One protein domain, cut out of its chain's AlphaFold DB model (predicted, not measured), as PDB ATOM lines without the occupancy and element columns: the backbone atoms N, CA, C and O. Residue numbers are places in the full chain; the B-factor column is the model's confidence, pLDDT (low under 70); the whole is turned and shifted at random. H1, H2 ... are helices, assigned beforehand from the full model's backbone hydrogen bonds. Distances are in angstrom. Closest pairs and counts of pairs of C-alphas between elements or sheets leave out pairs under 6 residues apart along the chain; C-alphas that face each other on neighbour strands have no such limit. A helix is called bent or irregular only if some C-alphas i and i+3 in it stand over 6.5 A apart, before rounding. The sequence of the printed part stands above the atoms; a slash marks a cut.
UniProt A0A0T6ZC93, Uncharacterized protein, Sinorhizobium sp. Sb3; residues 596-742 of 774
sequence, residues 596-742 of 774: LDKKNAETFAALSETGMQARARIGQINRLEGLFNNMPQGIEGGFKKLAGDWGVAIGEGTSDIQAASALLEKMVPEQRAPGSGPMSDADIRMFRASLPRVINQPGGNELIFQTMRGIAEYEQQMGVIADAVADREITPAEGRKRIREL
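Overview. This is residues 596 to 742 of the 774 residues of an uncharacterized protein of Sinorhizobium sp. Sb3 (UniProt A0A0T6ZC93). What shape is this? Two long helices, H1 and H5, run side by side in opposite ways as the core of a rod; H4 and H6 fold back from H5's two ends, and H2, which packs on H3, comes near H1's last residue, Phe 628, while the last residue of H3, Met 667, comes near Arg 617 of H1. What is it built of? The 147 printed residues hold six named helices, H1 to H6 in chain order, and no named strand: all helix. The printed part is only just compact, close to loose, with a radius of gyration of the C-alphas of 17.5 A and spans of 52 by 25 by 25 A.

Along the chain. Where does H1 run? H1, residues 596 to 628, runs 46.0 A from C-alpha 596 at (204.134, 211.115, 232.947), with a kink of 27 degrees near residue 616. What follows? H2 is residues 638 to 645, H3 656 to 667 and H4 681 to 694; H4 is irregular, with C-alphas 689 and 692 7.0 A apart. H5, residues 700 to 726, spans 38.9 A, and H6, 732 to 741, ends at C-alpha 741 (203.246, 196.685, 249.488).

Arrangement. What does the hub, H5, touch? It touches H1, closest at the C-alphas of Ser 608 and Gly 719, 4.0 A, at a shallow tilt of 33 degrees, only just short of steep, opposite ways. It forms helical hairpins with H4, touching through residues 691 to 694 alone (C-alphas of Val 694 and Gly 700, 4.8 A), and with H6 (Val 725 and Pro 732, 5.8 A). And H2 and H3? They touch, closest at the C-alphas of Phe 639 and Asp 656, 5.1 A, at a steep tilt of 47 degrees. Are the backbones intact? Every O i to N i+4 pair is within hydrogen-bond range in H2, H3 and H5; H1 has 28 of 29, H4 8 of 10 and H6 5 of 6.

Size, cuts and confidence. How large is it? The two farthest C-alphas, of Glu 652 and Thr 731, are 54.2 A apart, and the printed part has no cut. Where is it uncertain? The link from H3 to H4 is long, and 67 residues are under pLDDT 70, among them 627 to 683.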
ATOM      1  N   LEU A 596     204.007 211.961 231.761       68.75
ATOM      2  CA  LEU A 596     204.134 211.115 232.947       68.75
ATOM      3  C   LEU A 596     202.784 210.504 233.338       68.75
ATOM      4  O   LEU A 596     202.721 209.306 233.604       68.75
ATOM      5  N   ASP A 597     201.706 211.287 233.333       72.94
ATOM      6  CA  ASP A 597     200.371 210.819 233.700       72.94
ATOM      7  C   ASP A 597     199.717 209.976 232.607       72.94
ATOM      8  O   ASP A 597     199.082 208.969 232.926       72.94
ATOM      9  N   LYS A 598     199.978 210.270 231.328       76.50
ATOM     10  CA  LYS A 598     199.652 209.351 230.233       76.50
ATOM     11  C   LYS A 598     200.344 207.997 230.421       76.50
ATOM     12  O   LYS A 598     199.677 206.965 230.402       76.50
ATOM     13  N   LYS A 599     201.657 207.986 230.685       73.62
ATOM     14  CA  LYS A 599     202.415 206.744 230.908       73.62
ATOM     15  C   LYS A 599     201.990 206.017 232.192       73.62
ATOM     16  O   LYS A 599     201.965 204.787 232.223       73.62
ATOM     17  N   ASN A 600     201.594 206.749 233.238       72.00
ATOM     18  CA  ASN A 600     200.970 206.177 234.436       72.00
ATOM     19  C   ASN A 600     199.659 205.457 234.081       72.00
ATOM     20  O   ASN A 600     199.466 204.317 234.500       72.00
ATOM     21  N   ALA A 601     198.780 206.089 233.296       75.44
ATOM     22  CA  ALA A 601     197.513 205.500 232.868       75.44
ATOM     23  C   ALA A 601     197.719 204.256 231.984       75.44
ATOM     24  O   ALA A 601     197.088 203.232 232.230       75.44
ATOM     25  N   GLU A 602     198.656 204.301 231.032       79.00
ATOM     26  CA  GLU A 602     199.080 203.139 230.231       79.00
ATOM     27  C   GLU A 602     199.592 201.988 231.117       79.00
ATOM     28  O   GLU A 602     199.229 200.831 230.903       79.00
ATOM     29  N   THR A 603     200.368 202.297 232.164       77.81
ATOM     30  CA  THR A 603     200.858 201.292 233.128       77.81
ATOM     31  C   THR A 603     199.706 200.629 233.889       77.81
ATOM     32  O   THR A 603     199.669 199.406 233.999       77.81
ATOM     33  N   PHE A 604     198.740 201.405 234.394       80.06
ATOM     34  CA  PHE A 604     197.582 200.840 235.096       80.06
ATOM     35  C   PHE A 604     196.656 200.050 234.158       80.06
ATOM     36  O   PHE A 604     196.218 198.964 234.532       80.06
ATOM     37  N   ALA A 605     196.425 200.507 232.924       78.81
ATOM     38  CA  ALA A 605     195.649 199.755 231.935       78.81
ATOM     39  C   ALA A 605     196.258 198.365 231.661       78.81
ATOM     40  O   ALA A 605     195.552 197.357 231.712       78.81
ATOM     41  N   ALA A 606     197.582 198.290 231.471       78.19
ATOM     42  CA  ALA A 606     198.287 197.023 231.277       78.19
ATOM     43  C   ALA A 606     198.234 196.102 232.514       78.19
ATOM     44  O   ALA A 606     198.154 194.880 232.373       78.19
ATOM     45  N   LEU A 607     198.253 196.659 233.733       79.19
ATOM     46  CA  LEU A 607     198.099 195.884 234.970       79.19
ATOM     47  C   LEU A 607     196.674 195.332 235.143       79.19
ATOM     48  O   LEU A 607     196.531 194.169 235.520       79.19
ATOM     49  N   SER A 608     195.640 196.121 234.825       81.19
ATOM     50  CA  SER A 608     194.238 195.672 234.813       81.19
ATOM     51  C   SER A 608     194.047 194.507 233.833       81.19
ATOM     52  O   SER A 608     193.580 193.435 234.229       81.19
ATOM     53  N   GLU A 609     194.528 194.643 232.589       80.25
ATOM     54  CA  GLU A 609     194.474 193.560 231.599       80.25
ATOM     55  C   GLU A 609     195.220 192.306 232.083       80.25
ATOM     56  O   GLU A 609     194.670 191.200 232.062       80.25
ATOM     57  N   THR A 610     196.444 192.472 232.595       75.94
ATOM     58  CA  THR A 610     197.250 191.363 233.130       75.94
ATOM     59  C   THR A 610     196.510 190.633 234.253       75.94
ATOM     60  O   THR A 610     196.488 189.401 234.265       75.94
ATOM     61  N   GLY A 611     195.854 191.363 235.161       83.25
ATOM     62  CA  GLY A 611     195.072 190.793 236.256       83.25
ATOM     63  C   GLY A 611     193.777 190.107 235.810       83.25
ATOM     64  O   GLY A 611     193.419 189.071 236.372       83.25
ATOM     65  N   MET A 612     193.099 190.613 234.774       81.44
ATOM     66  CA  MET A 612     191.964 189.918 234.151       81.44
ATOM     67  C   MET A 612     192.397 188.575 233.551       81.44
ATOM     68  O   MET A 612     191.768 187.548 233.817       81.44
ATOM     69  N   GLN A 613     193.508 188.552 232.808       80.88
ATOM     70  CA  GLN A 613     194.073 187.306 232.288       80.88
ATOM     71  C   GLN A 613     194.539 186.369 233.421       80.88
ATOM     72  O   GLN A 613     194.376 185.152 233.324       80.88
ATOM     73  N   ALA A 614     195.084 186.910 234.516       82.25
ATOM     74  CA  ALA A 614     195.550 186.124 235.655       82.25
ATOM     75  C   ALA A 614     194.413 185.373 236.371       82.25
ATOM     76  O   ALA A 614     194.583 184.202 236.712       82.25
ATOM     77  N   ARG A 615     193.217 185.975 236.492       80.56
ATOM     78  CA  ARG A 615     192.006 185.282 236.991       80.56
ATOM     79  C   ARG A 615     191.693 184.027 236.156       80.56
ATOM     80  O   ARG A 615     191.351 182.984 236.714       80.56
ATOM     81  N   ALA A 616     191.875 184.086 234.831       81.06
ATOM     82  CA  ALA A 616     191.736 182.919 233.953       81.06
ATOM     83  C   ALA A 616     192.888 181.905 234.124       81.06
ATOM     84  O   ALA A 616     192.628 180.699 234.168       81.06
ATOM     85  N   ARG A 617     194.139 182.370 234.291       79.38
ATOM     86  CA  ARG A 617     195.303 181.510 234.586       79.38
ATOM     87  C   ARG A 617     195.128 180.722 235.891       79.38
ATOM     88  O   ARG A 617     195.419 179.533 235.901       79.38
ATOM     89  N   ILE A 618     194.581 181.311 236.959       83.69
ATOM     90  CA  ILE A 618     194.304 180.598 238.226       83.69
ATOM     91  C   ILE A 618     193.303 179.453 238.008       83.69
ATOM     92  O   ILE A 618     193.541 178.326 238.443       83.69
ATOM     93  N   GLY A 619     192.215 179.702 237.271       80.75
ATOM     94  CA  GLY A 619     191.243 178.660 236.913       80.75
ATOM     95  C   GLY A 619     191.855 177.516 236.092       80.75
ATOM     96  O   GLY A 619     191.482 176.355 236.271       80.75
ATOM     97  N   GLN A 620     192.833 177.823 235.236       78.62
ATOM     98  CA  GLN A 620     193.618 176.826 234.507       78.62
ATOM     99  C   GLN A 620     194.544 176.042 235.451       78.62
ATOM    100  O   GLN A 620     194.464 174.817 235.470       78.62
ATOM    101  N   ILE A 621     195.352 176.718 236.277       80.56
ATOM    102  CA  ILE A 621     196.292 176.113 237.243       80.56
ATOM    103  C   ILE A 621     195.576 175.137 238.184       80.56
ATOM    104  O   ILE A 621     196.023 174.002 238.337       80.56
ATOM    105  N   ASN A 622     194.419 175.520 238.731       82.25
ATOM    106  CA  ASN A 622     193.606 174.655 239.593       82.25
ATOM    107  C   ASN A 622     193.151 173.370 238.869       82.25
ATOM    108  O   ASN A 622     193.059 172.302 239.473       82.25
ATOM    109  N   ARG A 623     192.896 173.447 237.555       76.88
ATOM    110  CA  ARG A 623     192.579 172.279 236.719       76.88
ATOM    111  C   ARG A 623     193.814 171.421 236.432       76.88
ATOM    112  O   ARG A 623     193.674 170.206 236.340       76.88
ATOM    113  N   LEU A 624     195.000 172.022 236.304       67.44
ATOM    114  CA  LEU A 624     196.259 171.288 236.118       67.44
ATOM    115  C   LEU A 624     196.628 170.502 237.381       67.44
ATOM    116  O   LEU A 624     196.838 169.296 237.306       67.44
ATOM    117  N   GLU A 625     196.617 171.157 238.540       73.56
ATOM    118  CA  GLU A 625     196.845 170.537 239.849       73.56
ATOM    119  C   GLU A 625     195.855 169.383 240.096       73.56
ATOM    120  O   GLU A 625     196.258 168.272 240.439       73.56
ATOM    121  N   GLY A 626     194.564 169.592 239.803       74.25
ATOM    122  CA  GLY A 626     193.540 168.546 239.883       74.25
ATOM    123  C   GLY A 626     193.754 167.360 238.929       74.25
ATOM    124  O   GLY A 626     193.351 166.245 239.254       74.25
ATOM    125  N   LEU A 627     194.408 167.557 237.778       66.75
ATOM    126  CA  LEU A 627     194.806 166.462 236.885       66.75
ATOM    127  C   LEU A 627     196.049 165.731 237.411       66.75
ATOM    128  O   LEU A 627     196.070 164.502 237.405       66.75
ATOM    129  N   PHE A 628     197.053 166.456 237.909       66.81
ATOM    130  CA  PHE A 628     198.284 165.868 238.452       66.81
ATOM    131  C   PHE A 628     198.058 165.078 239.743       66.81
ATOM    132  O   PHE A 628     198.589 163.978 239.866       66.81
ATOM    133  N   ASN A 629     197.197 165.554 240.645       69.06
ATOM    134  CA  ASN A 629     196.847 164.846 241.883       69.06
ATOM    135  C   ASN A 629     196.102 163.516 241.645       69.06
ATOM    136  O   ASN A 629     195.986 162.709 242.564       69.06
ATOM    137  N   ASN A 630     195.604 163.275 240.426       61.66
ATOM    138  CA  ASN A 630     194.965 162.022 240.014       61.66
ATOM    139  C   ASN A 630     195.868 161.131 239.133       61.66
ATOM    140  O   ASN A 630     195.426 160.067 238.698       61.66
ATOM    141  N   MET A 631     197.116 161.530 238.860       57.62
ATOM    142  CA  MET A 631     198.093 160.680 238.174       57.62
ATOM    143  C   MET A 631     198.950 159.917 239.201       57.62
ATOM    144  O   MET A 631     199.423 160.519 240.166       57.62
ATOM    145  N   PRO A 632     199.170 158.597 239.030       45.84
ATOM    146  CA  PRO A 632     200.053 157.839 239.912       45.84
ATOM    147  C   PRO A 632     201.497 158.349 239.804       45.84
ATOM    148  O   PRO A 632     201.909 158.859 238.762       45.84
ATOM    149  N   GLN A 633     202.281 158.192 240.873       46.91
ATOM    150  CA  GLN A 633     203.676 158.644 240.918       46.91
ATOM    151  C   GLN A 633     204.567 157.822 239.965       46.91
ATOM    152  O   GLN A 633     205.135 156.801 240.341       46.91
ATOM    153  N   GLY A 634     204.683 158.289 238.722       49.00
ATOM    154  CA  GLY A 634     205.540 157.747 237.669       49.00
ATOM    155  C   GLY A 634     205.589 158.722 236.491       49.00
ATOM    156  O   GLY A 634     204.551 159.088 235.942       49.00
ATOM    157  N   ILE A 635     206.783 159.200 236.135       47.88
ATOM    158  CA  ILE A 635     206.964 160.350 235.231       47.88
ATOM    159  C   ILE A 635     206.993 159.881 233.767       47.88
ATOM    160  O   ILE A 635     208.031 159.930 233.109       47.88
ATOM    161  N   GLU A 636     205.859 159.402 233.249       52.25
ATOM    162  CA  GLU A 636     205.755 159.024 231.834       52.25
ATOM    163  C   GLU A 636     204.393 159.388 231.211       52.25
ATOM    164  O   GLU A 636     203.384 158.712 231.395       52.25
ATOM    165  N   GLY A 637     204.370 160.483 230.439       55.12
ATOM    166  CA  GLY A 637     203.258 160.877 229.566       55.12
ATOM    167  C   GLY A 637     202.312 161.957 230.103       55.12
ATOM    168  O   GLY A 637     201.549 162.521 229.313       55.12
ATOM    169  N   GLY A 638     202.366 162.291 231.395       63.12
ATOM    170  CA  GLY A 638     201.469 163.271 232.023       63.12
ATOM    171  C   GLY A 638     201.580 164.671 231.412       63.12
ATOM    172  O   GLY A 638     200.572 165.261 231.016       63.12
ATOM    173  N   PHE A 639     202.806 165.175 231.238       59.66
ATOM    174  CA  PHE A 639     203.021 166.477 230.596       59.66
ATOM    175  C   PHE A 639     202.796 166.424 229.083       59.66
ATOM    176  O   PHE A 639     202.323 167.407 228.512       59.66
ATOM    177  N   LYS A 640     203.058 165.282 228.425       64.50
ATOM    178  CA  LYS A 640     202.801 165.130 226.981       64.50
ATOM    179  C   LYS A 640     201.311 165.228 226.671       64.50
ATOM    180  O   LYS A 640     200.916 166.006 225.810       64.50
ATOM    181  N   LYS A 641     200.469 164.490 227.400       62.19
ATOM    182  CA  LYS A 641     199.015 164.568 227.219       62.19
ATOM    183  C   LYS A 641     198.521 166.006 227.402       62.19
ATOM    184  O   LYS A 641     197.817 166.525 226.543       62.19
ATOM    185  N   LEU A 642     198.971 166.668 228.469       60.59
ATOM    186  CA  LEU A 642     198.549 168.023 228.805       60.59
ATOM    187  C   LEU A 642     198.975 169.081 227.771       60.59
ATOM    188  O   LEU A 642     198.162 169.918 227.388       60.59
ATOM    189  N   ALA A 643     200.222 169.057 227.295       62.44
ATOM    190  CA  ALA A 643     200.673 169.996 226.267       62.44
ATOM    191  C   ALA A 643     200.006 169.728 224.899       62.44
ATOM    192  O   ALA A 643     199.735 170.683 224.169       62.44
ATOM    193  N   GLY A 644     199.632 168.477 224.598       65.00
ATOM    194  CA  GLY A 644     198.760 168.139 223.468       65.00
ATOM    195  C   GLY A 644     197.356 168.740 223.610       65.00
ATOM    196  O   GLY A 644     196.904 169.449 222.712       65.00
ATOM    197  N   ASP A 645     196.711 168.553 224.767       60.78
ATOM    198  CA  ASP A 645     195.407 169.154 225.105       60.78
ATOM    199  C   ASP A 645     195.443 170.703 225.075       60.78
ATOM    200  O   ASP A 645     194.421 171.354 224.854       60.78
ATOM    201  N   TRP A 646     196.622 171.313 225.257       56.84
ATOM    202  CA  TRP A 646     196.867 172.760 225.148       56.84
ATOM    203  C   TRP A 646     197.283 173.237 223.746       56.84
ATOM    204  O   TRP A 646     197.597 174.421 223.571       56.84
ATOM    205  N   GLY A 647     197.303 172.365 222.737       56.00
ATOM    206  CA  GLY A 647     197.670 172.728 221.365       56.00
ATOM    207  C   GLY A 647     199.130 173.173 221.215       56.00
ATOM    208  O   GLY A 647     199.423 174.074 220.430       56.00
ATOM    209  N   VAL A 648     200.040 172.598 222.002       65.75
ATOM    210  CA  VAL A 648     201.486 172.639 221.746       65.75
ATOM    211  C   VAL A 648     201.818 171.471 220.813       65.75
ATOM    212  O   VAL A 648     201.349 170.355 221.021       65.75
ATOM    213  N   ALA A 649     202.609 171.712 219.765       52.09
ATOM    214  CA  ALA A 649     202.938 170.684 218.779       52.09
ATOM    215  C   ALA A 649     203.962 169.677 219.338       52.09
ATOM    216  O   ALA A 649     205.169 169.905 219.281       52.09
ATOM    217  N   ILE A 650     203.476 168.560 219.881       57.72
ATOM    218  CA  ILE A 650     204.312 167.469 220.394       57.72
ATOM    219  C   ILE A 650     204.573 166.450 219.284       57.72
ATOM    220  O   ILE A 650     203.637 165.909 218.699       57.72
ATOM    221  N   GLY A 651     205.847 166.171 219.013       52.62
ATOM    222  CA  GLY A 651     206.251 165.109 218.096       52.62
ATOM    223  C   GLY A 651     206.323 163.748 218.789       52.62
ATOM    224  O   GLY A 651     206.571 163.653 219.994       52.62
ATOM    225  N   GLU A 652     206.171 162.670 218.021       47.19
ATOM    226  CA  GLU A 652     206.464 161.321 218.511       47.19
ATOM    227  C   GLU A 652     207.933 161.250 218.969       47.19
ATOM    228  O   GLU A 652     208.858 161.395 218.170       47.19
ATOM    229  N   GLY A 653     208.145 161.076 220.278       54.91
ATOM    230  CA  GLY A 653     209.471 161.051 220.909       54.91
ATOM    231  C   GLY A 653     209.820 162.255 221.796       54.91
ATOM    232  O   GLY A 653     210.805 162.175 222.528       54.91
ATOM    233  N   THR A 654     209.027 163.334 221.818       56.94
ATOM    234  CA  THR A 654     209.218 164.448 222.775       56.94
ATOM    235  C   THR A 654     209.157 163.943 224.229       56.94
ATOM    236  O   THR A 654     208.343 163.073 224.559       56.94
ATOM    237  N   SER A 655     210.013 164.463 225.116       60.22
ATOM    238  CA  SER A 655     210.046 164.079 226.540       60.22
ATOM    239  C   SER A 655     209.052 164.876 227.396       60.22
ATOM    240  O   SER A 655     208.660 165.984 227.031       60.22
ATOM    241  N   ASP A 656     208.663 164.348 228.563       56.31
ATOM    242  CA  ASP A 656     207.805 165.075 229.516       56.31
ATOM    243  C   ASP A 656     208.436 166.404 229.962       56.31
ATOM    244  O   ASP A 656     207.726 167.391 230.110       56.31
ATOM    245  N   ILE A 657     209.770 166.470 230.074       55.78
ATOM    246  CA  ILE A 657     210.510 167.704 230.386       55.78
ATOM    247  C   ILE A 657     210.351 168.741 229.262       55.78
ATOM    248  O   ILE A 657     210.119 169.913 229.538       55.78
ATOM    249  N   GLN A 658     210.434 168.330 227.991       60.44
ATOM    250  CA  GLN A 658     210.216 169.232 226.852       60.44
ATOM    251  C   GLN A 658     208.759 169.706 226.774       60.44
ATOM    252  O   GLN A 658     208.510 170.888 226.549       60.44
ATOM    253  N   ALA A 659     207.803 168.802 227.005       61.31
ATOM    254  CA  ALA A 659     206.380 169.123 227.033       61.31
ATOM    255  C   ALA A 659     206.024 170.088 228.182       61.31
ATOM    256  O   ALA A 659     205.278 171.042 227.972       61.31
ATOM    257  N   ALA A 660     206.605 169.888 229.368       58.62
ATOM    258  CA  ALA A 660     206.446 170.780 230.511       58.62
ATOM    259  C   ALA A 660     207.049 172.163 230.254       58.62
ATOM    260  O   ALA A 660     206.370 173.163 230.472       58.62
ATOM    261  N   SER A 661     208.286 172.231 229.746       57.56
ATOM    262  CA  SER A 661     208.934 173.500 229.401       57.56
ATOM    263  C   SER A 661     208.109 174.300 228.395       57.56
ATOM    264  O   SER A 661     207.829 175.462 228.656       57.56
ATOM    265  N   ALA A 662     207.637 173.677 227.309       63.47
ATOM    266  CA  ALA A 662     206.830 174.356 226.292       63.47
ATOM    267  C   ALA A 662     205.433 174.773 226.803       63.47
ATOM    268  O   ALA A 662     204.889 175.797 226.386       63.47
ATOM    269  N   LEU A 663     204.844 174.016 227.738       61.50
ATOM    270  CA  LEU A 663     203.619 174.424 228.428       61.50
ATOM    271  C   LEU A 663     203.876 175.651 229.324       61.50
ATOM    272  O   LEU A 663     203.102 176.603 229.303       61.50
ATOM    273  N   LEU A 664     204.968 175.648 230.092       59.84
ATOM    274  CA  LEU A 664     205.343 176.729 231.012       59.84
ATOM    275  C   LEU A 664     205.766 178.005 230.265       59.84
ATOM    276  O   LEU A 664     205.383 179.100 230.666       59.84
ATOM    277  N   GLU A 665     206.449 177.866 229.131       62.28
ATOM    278  CA  GLU A 665     206.755 178.928 228.163       62.28
ATOM    279  C   GLU A 665     205.473 179.579 227.610       62.28
ATOM    280  O   GLU A 665     205.372 180.802 227.542       62.28
ATOM    281  N   LYS A 666     204.434 178.777 227.330       62.69
ATOM    282  CA  LYS A 666     203.099 179.258 226.927       62.69
ATOM    283  C   LYS A 666     202.285 179.876 228.079       62.69
ATOM    284  O   LYS A 666     201.367 180.651 227.817       62.69
ATOM    285  N   MET A 667     202.591 179.547 229.337       57.03
ATOM    286  CA  MET A 667     201.876 180.039 230.529       57.03
ATOM    287  C   MET A 667     202.537 181.244 231.215       57.03
ATOM    288  O   MET A 667     201.863 181.930 231.983       57.03
ATOM    289  N   VAL A 668     203.816 181.528 230.939       59.38
ATOM    290  CA  VAL A 668     204.569 182.664 231.501       59.38
ATOM    291  C   VAL A 668     205.094 183.545 230.357       59.38
ATOM    292  O   VAL A 668     206.248 183.377 229.953       59.38
ATOM    293  N   PRO A 669     204.277 184.478 229.822       53.59
ATOM    294  CA  PRO A 669     204.666 185.342 228.708       53.59
ATOM    295  C   PRO A 669     205.933 186.148 229.013       53.59
ATOM    296  O   PRO A 669     206.057 186.740 230.082       53.59
ATOM    297  N   GLU A 670     206.867 186.205 228.060       50.50
ATOM    298  CA  GLU A 670     208.145 186.918 228.236       50.50
ATOM    299  C   GLU A 670     207.989 188.443 228.308       50.50
ATOM    300  O   GLU A 670     208.849 189.132 228.843       50.50
ATOM    301  N   GLN A 671     206.902 188.977 227.750       45.38
ATOM    302  CA  GLN A 671     206.671 190.413 227.612       45.38
ATOM    303  C   GLN A 671     205.617 190.884 228.613       45.38
ATOM    304  O   GLN A 671     204.482 191.195 228.254       45.38
ATOM    305  N   ARG A 672     206.010 190.964 229.887       57.19
ATOM    306  CA  ARG A 672     205.323 191.852 230.829       57.19
ATOM    307  C   ARG A 672     205.542 193.309 230.408       57.19
ATOM    308  O   ARG A 672     206.595 193.663 229.878       57.19
ATOM    309  N   ALA A 673     204.561 194.171 230.670       48.81
ATOM    310  CA  ALA A 673     204.702 195.600 230.400       48.81
ATOM    311  C   ALA A 673     205.872 196.203 231.221       48.81
ATOM    312  O   ALA A 673     205.993 195.886 232.414       48.81
ATOM    313  N   PRO A 674     206.721 197.075 230.637       45.41
ATOM    314  CA  PRO A 674     207.824 197.708 231.363       45.41
ATOM    315  C   PRO A 674     207.327 198.517 232.573       45.41
ATOM    316  O   PRO A 674     206.688 199.555 232.409       45.41
ATOM    317  N   GLY A 675     207.638 198.045 233.787       50.50
ATOM    318  CA  GLY A 675     207.143 198.618 235.052       50.50
ATOM    319  C   GLY A 675     206.103 197.772 235.809       50.50
ATOM    320  O   GLY A 675     205.407 198.305 236.670       50.50
ATOM    321  N   SER A 676     205.996 196.472 235.514       53.03
ATOM    322  CA  SER A 676     205.020 195.503 236.060       53.03
ATOM    323  C   SER A 676     205.190 195.100 237.549       53.03
ATOM    324  O   SER A 676     205.065 193.932 237.924       53.03
ATOM    325  N   GLY A 677     205.399 196.084 238.428       55.91
ATOM    326  CA  GLY A 677     205.452 195.910 239.886       55.91
ATOM    327  C   GLY A 677     206.808 195.428 240.436       55.91
ATOM    328  O   GLY A 677     207.788 195.372 239.699       55.91
ATOM    329  N   PRO A 678     206.897 195.126 241.748       52.25
ATOM    330  CA  PRO A 678     208.149 194.745 242.424       52.25
ATOM    331  C   PRO A 678     208.709 193.334 242.132       52.25
ATOM    332  O   PRO A 678     209.776 193.010 242.647       52.25
ATOM    333  N   MET A 679     208.039 192.491 241.340       66.00
ATOM    334  CA  MET A 679     208.573 191.184 240.917       66.00
ATOM    335  C   MET A 679     209.506 191.359 239.715       66.00
ATOM    336  O   MET A 679     209.069 191.842 238.672       66.00
ATOM    337  N   SER A 680     210.766 190.939 239.837       60.12
ATOM    338  CA  SER A 680     211.780 191.158 238.803       60.12
ATOM    339  C   SER A 680     211.731 190.100 237.699       60.12
ATOM    340  O   SER A 680     211.565 188.907 237.957       60.12
ATOM    341  N   ASP A 681     212.011 190.509 236.458       59.78
ATOM    342  CA  ASP A 681     212.248 189.584 235.342       59.78
ATOM    343  C   ASP A 681     213.468 188.675 235.600       59.78
ATOM    344  O   ASP A 681     213.623 187.624 234.977       59.78
ATOM    345  N   ALA A 682     214.362 189.056 236.521       61.44
ATOM    346  CA  ALA A 682     215.410 188.174 237.030       61.44
ATOM    347  C   ALA A 682     214.825 186.992 237.828       61.44
ATOM    348  O   ALA A 682     215.194 185.850 237.559       61.44
ATOM    349  N   ASP A 683     213.874 187.243 238.732       64.94
ATOM    350  CA  ASP A 683     213.235 186.228 239.584       64.94
ATOM    351  C   ASP A 683     212.495 185.193 238.724       64.94
ATOM    352  O   ASP A 683     212.652 183.983 238.895       64.94
ATOM    353  N   ILE A 684     211.739 185.672 237.727       71.12
ATOM    354  CA  ILE A 684     210.998 184.828 236.779       71.12
ATOM    355  C   ILE A 684     211.967 183.964 235.954       71.12
ATOM    356  O   ILE A 684     211.709 182.778 235.729       71.12
ATOM    357  N   ARG A 685     213.116 184.514 235.537       69.12
ATOM    358  CA  ARG A 685     214.167 183.751 234.843       69.12
ATOM    359  C   ARG A 685     214.867 182.741 235.751       69.12
ATOM    360  O   ARG A 685     215.158 181.643 235.281       69.12
ATOM    361  N   MET A 686     215.081 183.049 237.031       68.38
ATOM    362  CA  MET A 686     215.605 182.082 238.004       68.38
ATOM    363  C   MET A 686     214.624 180.927 238.228       68.38
ATOM    364  O   MET A 686     215.033 179.772 238.118       68.38
ATOM    365  N   PHE A 687     213.331 181.217 238.420       76.81
ATOM    366  CA  PHE A 687     212.282 180.197 238.513       76.81
ATOM    367  C   PHE A 687     212.275 179.288 237.273       76.81
ATOM    368  O   PHE A 687     212.387 178.066 237.402       76.81
ATOM    369  N   ARG A 688     212.264 179.875 236.065       73.75
ATOM    370  CA  ARG A 688     212.366 179.136 234.793       73.75
ATOM    371  C   ARG A 688     213.620 178.255 234.721       73.75
ATOM    372  O   ARG A 688     213.520 177.095 234.328       73.75
ATOM    373  N   ALA A 689     214.780 178.764 235.137       71.19
ATOM    374  CA  ALA A 689     216.040 178.017 235.141       71.19
ATOM    375  C   ALA A 689     216.065 176.860 236.163       71.19
ATOM    376  O   ALA A 689     216.759 175.867 235.945       71.19
ATOM    377  N   SER A 690     215.294 176.948 237.253       73.88
ATOM    378  CA  SER A 690     215.126 175.848 238.214       73.88
ATOM    379  C   SER A 690     214.138 174.761 237.777       73.88
ATOM    380  O   SER A 690     214.280 173.625 238.240       73.88
ATOM    381  N   LEU A 691     213.198 175.041 236.859       70.69
ATOM    382  CA  LEU A 691     212.176 174.075 236.413       70.69
ATOM    383  C   LEU A 691     212.740 172.687 236.041       70.69
ATOM    384  O   LEU A 691     212.202 171.704 236.548       70.69
ATOM    385  N   PRO A 692     213.833 172.543 235.254       68.38
ATOM    386  CA  PRO A 692     214.339 171.224 234.860       68.38
ATOM    387  C   PRO A 692     214.941 170.417 236.019       68.38
ATOM    388  O   PRO A 692     215.083 169.200 235.912       68.38
ATOM    389  N   ARG A 693     215.304 171.077 237.129       68.88
ATOM    390  CA  ARG A 693     215.747 170.411 238.363       68.88
ATOM    391  C   ARG A 693     214.541 170.002 239.205       68.88
ATOM    392  O   ARG A 693     214.443 168.847 239.602       68.88
ATOM    393  N   VAL A 694     213.606 170.931 239.409       70.50
ATOM    394  CA  VAL A 694     212.456 170.757 240.306       70.50
ATOM    395  C   VAL A 694     211.423 169.772 239.752       70.50
ATOM    396  O   VAL A 694     210.938 168.938 240.504       70.50
ATOM    397  N   ILE A 695     211.150 169.758 238.444       66.31
ATOM    398  CA  ILE A 695     210.200 168.807 237.822       66.31
ATOM    399  C   ILE A 695     210.562 167.325 238.053       66.31
ATOM    400  O   ILE A 695     209.695 166.457 238.029       66.31
ATOM    401  N   ASN A 696     211.846 167.037 238.293       64.19
ATOM    402  CA  ASN A 696     212.369 165.691 238.529       64.19
ATOM    403  C   ASN A 696     212.510 165.346 240.029       64.19
ATOM    404  O   ASN A 696     212.971 164.254 240.355       64.19
ATOM    405  N   GLN A 697     212.145 166.252 240.943       69.62
ATOM    406  CA  GLN A 697     212.199 166.031 242.393       69.62
ATOM    407  C   GLN A 697     210.832 165.574 242.948       69.62
ATOM    408  O   GLN A 697     209.792 166.094 242.529       69.62
ATOM    409  N   PRO A 698     210.792 164.662 243.942       63.78
ATOM    410  CA  PRO A 698     209.576 164.379 244.708       63.78
ATOM    411  C   PRO A 698     208.997 165.663 245.323       63.78
ATOM    412  O   PRO A 698     209.733 166.464 245.891       63.78
ATOM    413  N   GLY A 699     207.687 165.887 245.172       71.44
ATOM    414  CA  GLY A 699     207.020 167.135 245.584       71.44
ATOM    415  C   GLY A 699     207.281 168.349 244.676       71.44
ATOM    416  O   GLY A 699     206.590 169.358 244.789       71.44
ATOM    417  N   GLY A 700     208.207 168.266 243.717       72.00
ATOM    418  CA  GLY A 700     208.578 169.394 242.860       72.00
ATOM    419  C   GLY A 700     207.453 169.894 241.948       72.00
ATOM    420  O   GLY A 700     207.323 171.098 241.741       72.00
ATOM    421  N   ASN A 701     206.572 169.005 241.474       71.56
ATOM    422  CA  ASN A 701     205.364 169.408 240.738       71.56
ATOM    423  C   ASN A 701     204.408 170.242 241.608       71.56
ATOM    424  O   ASN A 701     203.819 171.202 241.118       71.56
ATOM    425  N   GLU A 702     204.287 169.921 242.900       76.69
ATOM    426  CA  GLU A 702     203.472 170.695 243.843       76.69
ATOM    427  C   GLU A 702     204.085 172.083 244.066       76.69
ATOM    428  O   GLU A 702     203.390 173.087 243.934       76.69
ATOM    429  N   LEU A 703     205.405 172.157 244.275       75.62
ATOM    430  CA  LEU A 703     206.142 173.421 244.365       75.62
ATOM    431  C   LEU A 703     205.981 174.277 243.092       75.62
ATOM    432  O   LEU A 703     205.808 175.492 243.190       75.62
ATOM    433  N   ILE A 704     205.984 173.668 241.900       75.94
ATOM    434  CA  ILE A 704     205.716 174.367 240.633       75.94
ATOM    435  C   ILE A 704     204.287 174.932 240.619       75.94
ATOM    436  O   ILE A 704     204.127 176.122 240.346       75.94
ATOM    437  N   PHE A 705     203.258 174.145 240.960       80.19
ATOM    438  CA  PHE A 705     201.871 174.634 240.979       80.19
ATOM    439  C   PHE A 705     201.617 175.699 242.052       80.19
ATOM    440  O   PHE A 705     200.968 176.701 241.754       80.19
ATOM    441  N   GLN A 706     202.181 175.550 243.255       80.88
ATOM    442  CA  GLN A 706     202.138 176.572 244.306       80.88
ATOM    443  C   GLN A 706     202.788 177.882 243.833       80.88
ATOM    444  O   GLN A 706     202.204 178.954 243.989       80.88
ATOM    445  N   THR A 707     203.954 177.808 243.181       80.50
ATOM    446  CA  THR A 707     204.662 178.996 242.673       80.50
ATOM    447  C   THR A 707     203.897 179.668 241.531       80.50
ATOM    448  O   THR A 707     203.721 180.885 241.530       80.50
ATOM    449  N   MET A 708     203.372 178.885 240.582       80.31
ATOM    450  CA  MET A 708     202.518 179.386 239.501       80.31
ATOM    451  C   MET A 708     201.247 180.064 240.023       80.31
ATOM    452  O   MET A 708     200.885 181.138 239.539       80.31
ATOM    453  N   ARG A 709     200.580 179.449 241.010       84.31
ATOM    454  CA  ARG A 709     199.410 180.016 241.687       84.31
ATOM    455  C   ARG A 709     199.769 181.353 242.328       84.31
ATOM    456  O   ARG A 709     199.109 182.341 242.026       84.31
ATOM    457  N   GLY A 710     200.862 181.411 243.092       83.19
ATOM    458  CA  GLY A 710     201.346 182.644 243.713       83.19
ATOM    459  C   GLY A 710     201.609 183.769 242.707       83.19
ATOM    460  O   GLY A 710     201.153 184.890 242.923       83.19
ATOM    461  N   ILE A 711     202.275 183.486 241.576       82.56
ATOM    462  CA  ILE A 711     202.500 184.476 240.502       82.56
ATOM    463  C   ILE A 711     201.165 185.018 239.965       82.56
ATOM    464  O   ILE A 711     201.006 186.233 239.840       82.56
ATOM    465  N   ALA A 712     200.200 184.144 239.673       83.88
ATOM    466  CA  ALA A 712     198.915 184.554 239.107       83.88
ATOM    467  C   ALA A 712     198.012 185.276 240.134       83.88
ATOM    468  O   ALA A 712     197.331 186.238 239.787       83.88
ATOM    469  N   GLU A 713     198.041 184.884 241.409       84.19
ATOM    470  CA  GLU A 713     197.349 185.582 242.502       84.19
ATOM    471  C   GLU A 713     197.943 186.975 242.759       84.19
ATOM    472  O   GLU A 713     197.210 187.928 243.032       84.19
ATOM    473  N   TYR A 714     199.263 187.123 242.634       84.38
ATOM    474  CA  TYR A 714     199.962 188.408 242.694       84.38
ATOM    475  C   TYR A 714     199.608 189.309 241.492       84.38
ATOM    476  O   TYR A 714     199.306 190.490 241.668       84.38
ATOM    477  N   GLU A 715     199.543 188.758 240.274       82.88
ATOM    478  CA  GLU A 715     199.070 189.482 239.083       82.88
ATOM    479  C   GLU A 715     197.599 189.908 239.198       82.88
ATOM    480  O   GLU A 715     197.259 191.043 238.860       82.88
ATOM    481  N   GLN A 716     196.730 189.046 239.738       86.06
ATOM    482  CA  GLN A 716     195.344 189.401 240.045       86.06
ATOM    483  C   GLN A 716     195.273 190.572 241.037       86.06
ATOM    484  O   GLN A 716     194.467 191.480 240.834       86.06
ATOM    485  N   GLN A 717     196.099 190.575 242.090       88.06
ATOM    486  CA  GLN A 717     196.137 191.655 243.082       88.06
ATOM    487  C   GLN A 717     196.612 192.983 242.479       88.06
ATOM    488  O   GLN A 717     195.994 194.016 242.736       88.06
ATOM    489  N   MET A 718     197.645 192.972 241.627       84.81
ATOM    490  CA  MET A 718     198.057 194.174 240.887       84.81
ATOM    491  C   MET A 718     196.935 194.703 239.985       84.81
ATOM    492  O   MET A 718     196.704 195.911 239.958       84.81
ATOM    493  N   GLY A 719     196.213 193.813 239.295       87.62
ATOM    494  CA  GLY A 719     195.062 194.187 238.475       87.62
ATOM    495  C   GLY A 719     193.930 194.811 239.285       87.62
ATOM    496  O   GLY A 719     193.464 195.876 238.921       87.62
ATOM    497  N   VAL A 720     193.556 194.235 240.433       90.62
ATOM    498  CA  VAL A 720     192.526 194.816 241.323       90.62
ATOM    499  C   VAL A 720     192.923 196.209 241.833       90.62
ATOM    500  O   VAL A 720     192.074 197.089 241.947       90.62
ATOM    501  N   ILE A 721     194.210 196.451 242.107       88.12
ATOM    502  CA  ILE A 721     194.693 197.793 242.478       88.12
ATOM    503  C   ILE A 721     194.631 198.757 241.280       88.12
ATOM    504  O   ILE A 721     194.376 199.944 241.472       88.12
ATOM    505  N   ALA A 722     194.852 198.271 240.058       87.62
ATOM    506  CA  ALA A 722     194.738 199.073 238.845       87.62
ATOM    507  C   ALA A 722     193.280 199.397 238.476       87.62
ATOM    508  O   ALA A 722     192.993 200.550 238.155       87.62
ATOM    509  N   ASP A 723     192.373 198.424 238.610       89.62
ATOM    510  CA  ASP A 723     190.919 198.586 238.487       89.62
ATOM    511  C   ASP A 723     190.456 199.719 239.434       89.62
ATOM    512  O   ASP A 723     189.909 200.725 238.989       89.62
ATOM    513  N   ALA A 724     190.835 199.658 240.719       90.88
ATOM    514  CA  ALA A 724     190.504 200.680 241.722       90.88
ATOM    515  C   ALA A 724     191.105 202.083 241.449       90.88
ATOM    516  O   ALA A 724     190.578 203.089 241.934       90.88
ATOM    517  N   VAL A 725     192.200 202.188 240.680       89.62
ATOM    518  CA  VAL A 725     192.726 203.481 240.191       89.62
ATOM    519  C   VAL A 725     191.911 203.991 238.996       89.62
ATOM    520  O   VAL A 725     191.651 205.192 238.910       89.62
ATOM    521  N   ALA A 726     191.493 203.106 238.087       85.06
ATOM    522  CA  ALA A 726     190.675 203.456 236.923       85.06
ATOM    523  C   ALA A 726     189.258 203.907 237.329       85.06
ATOM    524  O   ALA A 726     188.795 204.958 236.874       85.06
ATOM    525  N   ASP A 727     188.636 203.183 238.262       89.38
ATOM    526  CA  ASP A 727     187.330 203.492 238.863       89.38
ATOM    527  C   ASP A 727     187.379 204.678 239.849       89.38
ATOM    528  O   ASP A 727     186.345 205.159 240.316       89.38
ATOM    529  N   ARG A 728     188.581 205.217 240.110       86.75
ATOM    530  CA  ARG A 728     188.861 206.381 240.975       86.75
ATOM    531  C   ARG A 728     188.561 206.171 242.462       86.75
ATOM    532  O   ARG A 728     188.473 207.153 243.201       86.75
ATOM    533  N   GLU A 729     188.458 204.925 242.918       90.25
ATOM    534  CA  GLU A 729     188.356 204.596 244.346       90.25
ATOM    535  C   GLU A 729     189.625 204.997 245.115       90.25
ATOM    536  O   GLU A 729     189.553 205.391 246.280       90.25
ATOM    537  N   ILE A 730     190.790 204.916 244.460       90.88
ATOM    538  CA  ILE A 730     192.094 205.295 245.020       90.88
ATOM    539  C   ILE A 730     192.905 206.157 244.049       90.88
ATOM    540  O   ILE A 730     192.735 206.114 242.832       90.88
ATOM    541  N   THR A 731     193.838 206.947 244.585       88.31
ATOM    542  CA  THR A 731     194.698 207.798 243.742       88.31
ATOM    543  C   THR A 731     195.782 206.979 243.020       88.31
ATOM    544  O   THR A 731     196.274 206.000 243.582       88.31
ATOM    545  N   PRO A 732     196.279 207.403 241.839       83.06
ATOM    546  CA  PRO A 732     197.412 206.745 241.170       83.06
ATOM    547  C   PRO A 732     198.682 206.655 242.038       83.06
ATOM    548  O   PRO A 732     199.459 205.704 241.934       83.06
ATOM    549  N   ALA A 733     198.901 207.631 242.926       82.75
ATOM    550  CA  ALA A 733     200.007 207.611 243.884       82.75
ATOM    551  C   ALA A 733     199.823 206.531 244.964       82.75
ATOM    552  O   ALA A 733     200.790 205.863 245.334       82.75
ATOM    553  N   GLU A 734     198.589 206.328 245.426       86.69
ATOM    554  CA  GLU A 734     198.229 205.269 246.364       86.69
ATOM    555  C   GLU A 734     198.234 203.885 245.703       86.69
ATOM    556  O   GLU A 734     198.772 202.950 246.288       86.69
ATOM    557  N   GLY A 735     197.756 203.747 244.462       86.38
ATOM    558  CA  GLY A 735     197.866 202.502 243.696       86.38
ATOM    559  C   GLY A 735     199.323 202.044 243.561       86.38
ATOM    560  O   GLY A 735     199.660 200.917 243.921       86.38
ATOM    561  N   ARG A 736     200.235 202.956 243.185       83.81
ATOM    562  CA  ARG A 736     201.691 202.697 243.181       83.81
ATOM    563  C   ARG A 736     202.286 202.447 244.571       83.81
ATOM    564  O   ARG A 736     203.396 201.924 244.666       83.81
ATOM    565  N   LYS A 737     201.624 202.854 245.657       86.06
ATOM    566  CA  LYS A 737     202.019 202.483 247.023       86.06
ATOM    567  C   LYS A 737     201.588 201.039 247.302       86.06
ATOM    568  O   LYS A 737     202.462 200.213 247.527       86.06
ATOM    569  N   ARG A 738     200.297 200.723 247.149       86.06
ATOM    570  CA  ARG A 738     199.728 199.384 247.377       86.06
ATOM    571  C   ARG A 738     200.423 198.303 246.534       86.06
ATOM    572  O   ARG A 738     200.759 197.259 247.071       86.06
ATOM    573  N   ILE A 739     200.747 198.571 245.261       84.50
ATOM    574  CA  ILE A 739     201.510 197.641 244.392       84.50
ATOM    575  C   ILE A 739     202.914 197.331 244.945       84.50
ATOM    576  O   ILE A 739     203.397 196.217 244.776       84.50
ATOM    577  N   ARG A 740     203.573 198.282 245.624       80.06
ATOM    578  CA  ARG A 740     204.879 198.065 246.281       80.06
ATOM    579  C   ARG A 740     204.766 197.425 247.668       80.06
ATOM    580  O   ARG A 740     205.779 197.016 248.218       80.06
ATOM    581  N   GLU A 741     203.560 197.364 248.225       83.06
ATOM    582  CA  GLU A 741     203.246 196.685 249.488       83.06
ATOM    583  C   GLU A 741     202.748 195.242 249.259       83.06
ATOM    584  O   GLU A 741     202.588 194.493 250.221       83.06
ATOM    585  N   LEU A 742     202.545 194.821 247.999       82.62
ATOM    586  CA  LEU A 742     202.313 193.418 247.645       82.62
ATOM    587  C   LEU A 742     203.591 192.596 247.846       82.62
ATOM    588  O   LEU A 742     204.636 192.906 247.273       82.62
TER     589      LEU A 742